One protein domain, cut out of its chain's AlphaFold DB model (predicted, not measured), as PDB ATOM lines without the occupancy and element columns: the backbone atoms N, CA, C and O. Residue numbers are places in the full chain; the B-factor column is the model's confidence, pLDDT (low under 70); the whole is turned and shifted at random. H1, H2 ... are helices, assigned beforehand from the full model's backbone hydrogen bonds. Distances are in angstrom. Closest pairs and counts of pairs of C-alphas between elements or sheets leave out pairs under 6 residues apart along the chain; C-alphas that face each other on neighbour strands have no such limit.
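This is residues 16 to 65 of the 65 residues of an uncharacterized protein of Ruminococcus sp. CAG:330 (UniProt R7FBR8). Two long helices, H1 and then H2, meet at their ends and make a wide, open V, with the space between the two arms empty. The corner is at residue 43, and most of each arm sticks out free: residues 27 to 35 of H1 and 51 to 63 of H2, for instance. The printed part has 50 residues with two named helices and no named strand, and its class is all helix. It is extended and flat, with a radius of gyration of the C-alphas of 16.5 A and spans of 45 by 33 by 11 A.

H1, residues 20 to 42, is joined by a tight link of 1 residue to H2, residues 44 to 63. H1 and H2 only just touch, and only at the corner by their link, with 3 pairs of C-alphas within 8 A. H1 touches H2 with residues 39 to 40 alone, and H2 touches H1 with residues 46 to 47 alone; the closest C-alphas of the two helices, those of Arg 40 and Val 46, are 6.0 A apart. Their lines are about perpendicular, at 73 degrees. In H1 and H2 every O i to N i+4 pair is within hydrogen-bond range.

H1 begins with C-alpha 20 at (-6.812, 15.547, 14.944) and measures 33.2 A from first to last C-alpha. H2 measures 29.6 A and ends with C-alpha 63 at (10.291, 17.156, -25.916).

The C-alphas farthest apart, those of Thr 18 and Arg 63, are 45.5 A apart. The printed part has no cut. Its mean pLDDT is 88.3, and residue 65 is under 70.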
ATOM      1  N   HIS A  16       1.940  15.621  13.657       86.31
ATOM      2  CA  HIS A  16       1.055  14.678  12.966       86.31
ATOM      3  C   HIS A  16       0.645  13.465  13.819       86.31
ATOM      4  O   HIS A  16      -0.317  12.793  13.458       86.31
ATOM      5  N   SER A  17       1.339  13.176  14.925       84.81
ATOM      6  CA  SER A  17       0.944  12.109  15.855       84.81
ATOM      7  C   SER A  17      -0.223  12.504  16.765       84.81
ATOM      8  O   SER A  17      -0.943  11.629  17.230       84.81
ATOM      9  N   THR A  18      -0.412  13.802  17.020       87.25
ATOM     10  CA  THR A  18      -1.435  14.332  17.938       87.25
ATOM     11  C   THR A  18      -2.457  15.238  17.248       87.25
ATOM     12  O   THR A  18      -3.478  15.574  17.835       87.25
ATOM     13  N   CYS A  19      -2.216  15.640  15.999       89.12
ATOM     14  CA  CYS A  19      -3.101  16.523  15.250       89.12
ATOM     15  C   CYS A  19      -4.349  15.780  14.755       89.12
ATOM     16  O   CYS A  19      -4.278  14.985  13.817       89.12
ATOM     17  N   GLU A  20      -5.508  16.115  15.321       88.50
ATOM     18  CA  GLU A  20      -6.812  15.547  14.944       88.50
ATOM     19  C   GLU A  20      -7.145  15.788  13.466       88.50
ATOM     20  O   GLU A  20      -7.468  14.849  12.741       88.50
ATOM     21  N   LYS A  21      -6.936  17.019  12.972       87.69
ATOM     22  CA  LYS A  21      -7.155  17.376  11.556       87.69
ATOM     23  C   LYS A  21      -6.310  16.515  10.614       87.69
ATOM     24  O   LYS A  21      -6.761  16.119   9.539       87.69
ATOM     25  N   TYR A  22      -5.062  16.230  10.996       89.50
ATOM     26  CA  TYR A  22      -4.200  15.345  10.218       89.50
ATOM     27  C   TYR A  22      -4.654  13.891  10.318       89.50
ATOM     28  O   TYR A  22      -4.613  13.186   9.315       89.50
ATOM     29  N   ALA A  23      -5.084  13.444  11.498       89.56
ATOM     30  CA  ALA A  23      -5.551  12.082  11.719       89.56
ATOM     31  C   ALA A  23      -6.796  11.764  10.875       89.56
ATOM     32  O   ALA A  23      -6.854  10.709  10.247       89.56
ATOM     33  N   GLU A  24      -7.758  12.685  10.797       90.38
ATOM     34  CA  GLU A  24      -8.933  12.557   9.925       90.38
ATOM     35  C   GLU A  24      -8.533  12.486   8.452       90.38
ATOM     36  O   GLU A  24      -8.889  11.534   7.753       90.38
ATOM     37  N   TYR A  25      -7.689  13.418   8.003       91.50
ATOM     38  CA  TYR A  25      -7.143  13.380   6.650       91.50
ATOM     39  C   TYR A  25      -6.410  12.061   6.369       91.50
ATOM     40  O   TYR A  25      -6.592  11.453   5.316       91.50
ATOM     41  N   ALA A  26      -5.587  11.580   7.300       91.00
ATOM     42  CA  ALA A  26      -4.844  10.337   7.148       91.00
ATOM     43  C   ALA A  26      -5.782   9.134   6.977       91.00
ATOM     44  O   ALA A  26      -5.545   8.331   6.073       91.00
ATOM     45  N   LYS A  27      -6.869   9.057   7.759       91.75
ATOM     46  CA  LYS A  27      -7.906   8.021   7.627       91.75
ATOM     47  C   LYS A  27      -8.563   8.057   6.248       91.75
ATOM     48  O   LYS A  27      -8.593   7.041   5.558       91.75
ATOM     49  N   GLU A  28      -9.010   9.226   5.788       92.06
ATOM     50  CA  GLU A  28      -9.602   9.364   4.449       92.06
ATOM     51  C   GLU A  28      -8.628   8.928   3.343       92.06
ATOM     52  O   GLU A  28      -8.992   8.250   2.376       92.06
ATOM     53  N   ARG A  29      -7.348   9.294   3.479       93.00
ATOM     54  CA  ARG A  29      -6.304   8.919   2.520       93.00
ATOM     55  C   ARG A  29      -5.992   7.432   2.552       93.00
ATOM     56  O   ARG A  29      -5.692   6.876   1.495       93.00
ATOM     57  N   GLU A  30      -6.040   6.802   3.715       93.94
ATOM     58  CA  GLU A  30      -5.884   5.359   3.853       93.94
ATOM     59  C   GLU A  30      -7.009   4.615   3.129       93.94
ATOM     60  O   GLU A  30      -6.727   3.727   2.324       93.94
ATOM     61  N   GLU A  31      -8.258   5.045   3.295       94.31
ATOM     62  CA  GLU A  31      -9.403   4.434   2.611       94.31
ATOM     63  C   GLU A  31      -9.314   4.579   1.087       94.31
ATOM     64  O   GLU A  31      -9.517   3.619   0.339       94.31
ATOM     65  N   ILE A  32      -8.896   5.748   0.595       93.44
ATOM     66  CA  ILE A  32      -8.631   5.939  -0.839       93.44
ATOM     67  C   ILE A  32      -7.498   5.016  -1.318       93.44
ATOM     68  O   ILE A  32      -7.574   4.467  -2.419       93.44
ATOM     69  N   ARG A  33      -6.433   4.833  -0.523       92.38
ATOM     70  CA  ARG A  33      -5.317   3.934  -0.870       92.38
ATOM     71  C   ARG A  33      -5.759   2.475  -0.919       92.38
ATOM     72  O   ARG A  33      -5.375   1.778  -1.860       92.38
ATOM     73  N   LYS A  34      -6.574   2.025   0.037       94.25
ATOM     74  CA  LYS A  34      -7.146   0.671   0.048       94.25
ATOM     75  C   LYS A  34      -7.986   0.434  -1.201       94.25
ATOM     76  O   LYS A  34      -7.698  -0.504  -1.939       94.25
ATOM     77  N   LYS A  35      -8.906   1.351  -1.522       91.88
ATOM     78  CA  LYS A  35      -9.733   1.279  -2.741       91.88
ATOM     79  C   LYS A  35      -8.895   1.218  -4.016       91.88
ATOM     80  O   LYS A  35      -9.124   0.360  -4.857       91.88
ATOM     81  N   ARG A  36      -7.870   2.068  -4.152       89.50
ATOM     82  CA  ARG A  36      -6.949   2.026  -5.309       89.50
ATOM     83  C   ARG A  36      -6.213   0.695  -5.422       89.50
ATOM     84  O   ARG A  36      -6.028   0.188  -6.521       89.50
ATOM     85  N   THR A  37      -5.788   0.146  -4.289       89.12
ATOM     86  CA  THR A  37      -5.092  -1.144  -4.250       89.12
ATOM     87  C   THR A  37      -6.028  -2.280  -4.652       89.12
ATOM     88  O   THR A  37      -5.612  -3.163  -5.393       89.12
ATOM     89  N   GLN A  38      -7.284  -2.239  -4.208       91.12
ATOM     90  CA  GLN A  38      -8.308  -3.202  -4.598       91.12
ATOM     91  C   GLN A  38      -8.617  -3.123  -6.097       91.12
ATOM     92  O   GLN A  38      -8.497  -4.135  -6.774       91.12
ATOM     93  N   ILE A  39      -8.877  -1.926  -6.633       89.44
ATOM     94  CA  ILE A  39      -9.115  -1.721  -8.072       89.44
ATOM     95  C   ILE A  39      -7.944  -2.263  -8.897       89.44
ATOM     96  O   ILE A  39      -8.153  -2.961  -9.880       89.44
ATOM     97  N   ARG A  40      -6.700  -2.005  -8.473       85.69
ATOM     98  CA  ARG A  40      -5.507  -2.532  -9.152       85.69
ATOM     99  C   ARG A  40      -5.436  -4.065  -9.142       85.69
ATOM    100  O   ARG A  40      -4.860  -4.643 -10.056       85.69
ATOM    101  N   ARG A  41      -5.945  -4.714  -8.089       84.38
ATOM    102  CA  ARG A  41      -5.999  -6.182  -7.991       84.38
ATOM    103  C   ARG A  41      -7.106  -6.768  -8.863       84.38
ATOM    104  O   ARG A  41      -6.888  -7.811  -9.462       84.38
ATOM    105  N   GLU A  42      -8.266  -6.121  -8.894       91.06
ATOM    106  CA  GLU A  42      -9.446  -6.583  -9.633       91.06
ATOM    107  C   GLU A  42      -9.305  -6.351 -11.140       91.06
ATOM    108  O   GLU A  42      -9.659  -7.225 -11.926       91.06
ATOM    109  N   ASP A  43      -8.742  -5.210 -11.539       89.00
ATOM    110  CA  ASP A  43      -8.534  -4.845 -12.935       89.00
ATOM    111  C   ASP A  43      -7.047  -4.539 -13.217       89.00
ATOM    112  O   ASP A  43      -6.564  -3.416 -13.007       89.00
ATOM    113  N   PRO A  44      -6.297  -5.526 -13.743       83.00
ATOM    114  CA  PRO A  44      -4.895  -5.358 -14.119       83.00
ATOM    115  C   PRO A  44      -4.667  -4.293 -15.202       83.00
ATOM    116  O   PRO A  44      -3.555  -3.770 -15.323       83.00
ATOM    117  N   THR A  45      -5.688  -3.941 -15.993       88.94
ATOM    118  CA  THR A  45      -5.547  -2.936 -17.057       88.94
ATOM    119  C   THR A  45      -5.294  -1.543 -16.488       88.94
ATOM    120  O   THR A  45      -4.528  -0.773 -17.070       88.94
ATOM    121  N   VAL A  46      -5.811  -1.253 -15.289       85.75
ATOM    122  CA  VAL A  46      -5.555   0.000 -14.566       85.75
ATOM    123  C   VAL A  46      -4.057   0.177 -14.299       85.75
ATOM    124  O   VAL A  46      -3.516   1.264 -14.497       85.75
ATOM    125  N   PHE A  47      -3.352  -0.893 -13.921       81.56
ATOM    126  CA  PHE A  47      -1.901  -0.857 -13.708       81.56
ATOM    127  C   PHE A  47      -1.119  -0.597 -15.006       81.56
ATOM    128  O   PHE A  47      -0.172   0.199 -15.024       81.56
ATOM    129  N   LEU A  48      -1.520  -1.252 -16.100       83.88
ATOM    130  CA  LEU A  48      -0.910  -1.053 -17.418       83.88
ATOM    131  C   LEU A  48      -1.102   0.393 -17.896       83.88
ATOM    132  O   LEU A  48      -0.152   1.027 -18.357       83.88
ATOM    133  N   MET A  49      -2.302   0.944 -17.706       86.25
ATOM    134  CA  MET A  49      -2.646   2.316 -18.076       86.25
ATOM    135  C   MET A  49      -1.867   3.353 -17.248       86.25
ATOM    136  O   MET A  49      -1.329   4.310 -17.807       86.25
ATOM    137  N   GLU A  50      -1.729   3.153 -15.929       85.31
ATOM    138  CA  GLU A  50      -0.879   3.991 -15.063       85.31
ATOM    139  C   GLU A  50       0.584   3.996 -15.537       85.31
ATOM    140  O   GLU A  50       1.226   5.050 -15.602       85.31
ATOM    141  N   SER A  51       1.099   2.824 -15.914       85.94
ATOM    142  CA  SER A  51       2.467   2.666 -16.413       85.94
ATOM    143  C   SER A  51       2.671   3.381 -17.754       85.94
ATOM    144  O   SER A  51       3.653   4.108 -17.921       85.94
ATOM    145  N   ALA A  52       1.719   3.256 -18.681       90.06
ATOM    146  CA  ALA A  52       1.753   3.946 -19.971       90.06
ATOM    147  C   ALA A  52       1.739   5.476 -19.808       90.06
ATOM    148  O   ALA A  52       2.538   6.176 -20.432       90.06
ATOM    149  N   ASN A  53       0.902   6.002 -18.908       89.81
ATOM    150  CA  ASN A  53       0.831   7.437 -18.624       89.81
ATOM    151  C   ASN A  53       2.171   8.009 -18.136       89.81
ATOM    152  O   ASN A  53       2.553   9.115 -18.528       89.81
ATOM    153  N   LYS A  54       2.918   7.249 -17.322       88.75
ATOM    154  CA  LYS A  54       4.262   7.641 -16.878       88.75
ATOM    155  C   LYS A  54       5.223   7.791 -18.061       88.75
ATOM    156  O   LYS A  54       5.914   8.804 -18.156       88.75
ATOM    157  N   VAL A  55       5.228   6.825 -18.981       90.75
ATOM    158  CA  VAL A  55       6.075   6.858 -20.186       90.75
ATOM    159  C   VAL A  55       5.719   8.050 -21.076       90.75
ATOM    160  O   VAL A  55       6.611   8.777 -21.515       90.75
ATOM    161  N   ILE A  56       4.425   8.307 -21.292       90.56
ATOM    162  CA  ILE A  56       3.951   9.457 -22.078       90.56
ATOM    163  C   ILE A  56       4.442  10.770 -21.457       90.56
ATOM    164  O   ILE A  56       4.973  11.627 -22.168       90.56
ATOM    165  N   TRP A  57       4.318  10.927 -20.136       91.00
ATOM    166  CA  TRP A  57       4.803  12.117 -19.439       91.00
ATOM    167  C   TRP A  57       6.319  12.296 -19.583       91.00
ATOM    168  O   TRP A  57       6.786  13.403 -19.858       91.00
ATOM    169  N   GLU A  58       7.101  11.221 -19.456       92.38
ATOM    170  CA  GLU A  58       8.555  11.265 -19.649       92.38
ATOM    171  C   GLU A  58       8.932  11.673 -21.080       92.38
ATOM    172  O   GLU A  58       9.813  12.517 -21.270       92.38
ATOM    173  N   MET A  59       8.237  11.137 -22.088       90.56
ATOM    174  CA  MET A  59       8.414  11.528 -23.489       90.56
ATOM    175  C   MET A  59       8.082  13.009 -23.710       90.56
ATOM    176  O   MET A  59       8.864  13.733 -24.327       90.56
ATOM    177  N   GLN A  60       6.956  13.486 -23.172       91.00
ATOM    178  CA  GLN A  60       6.552  14.891 -23.262       91.00
ATOM    179  C   GLN A  60       7.550  15.817 -22.560       91.00
ATOM    180  O   GLN A  60       7.895  16.867 -23.097       91.00
ATOM    181  N   ARG A  61       8.059  15.427 -21.386       90.25
ATOM    182  CA  ARG A  61       9.075  16.188 -20.651       90.25
ATOM    183  C   ARG A  61      10.376  16.312 -21.441       90.25
ATOM    184  O   ARG A  61      10.972  17.382 -21.428       90.25
ATOM    185  N   LYS A  62      10.810  15.245 -22.124       85.69
ATOM    186  CA  LYS A  62      11.999  15.274 -22.992       85.69
ATOM    187  C   LYS A  62      11.816  16.195 -24.200       85.69
ATOM    188  O   LYS A  62      12.765  16.868 -24.554       85.69
ATOM    189  N   ARG A  63      10.613  16.259 -24.785       83.31
ATOM    190  CA  ARG A  63      10.291  17.156 -25.916       83.31
ATOM    191  C   ARG A  63      10.197  18.641 -25.545       83.31
ATOM    192  O   ARG A  63      10.238  19.481 -26.431       83.31
ATOM    193  N   ARG A  64       9.981  18.961 -24.264       79.12
ATOM    194  CA  ARG A  64       9.914  20.344 -23.751       79.12
ATOM    195  C   ARG A  64      11.288  20.916 -23.373       79.12
ATOM    196  O   ARG A  64      11.342  22.052 -22.913       79.12
ATOM    197  N   LYS A  65      12.352  20.118 -23.489       59.62
ATOM    198  CA  LYS A  65      13.750  20.548 -23.390       59.62
ATOM    199  C   LYS A  65      14.312  20.719 -24.790       59.62
ATOM    200  O   LYS A  65      15.170  21.609 -24.930       59.62
TER     201      LYS A  65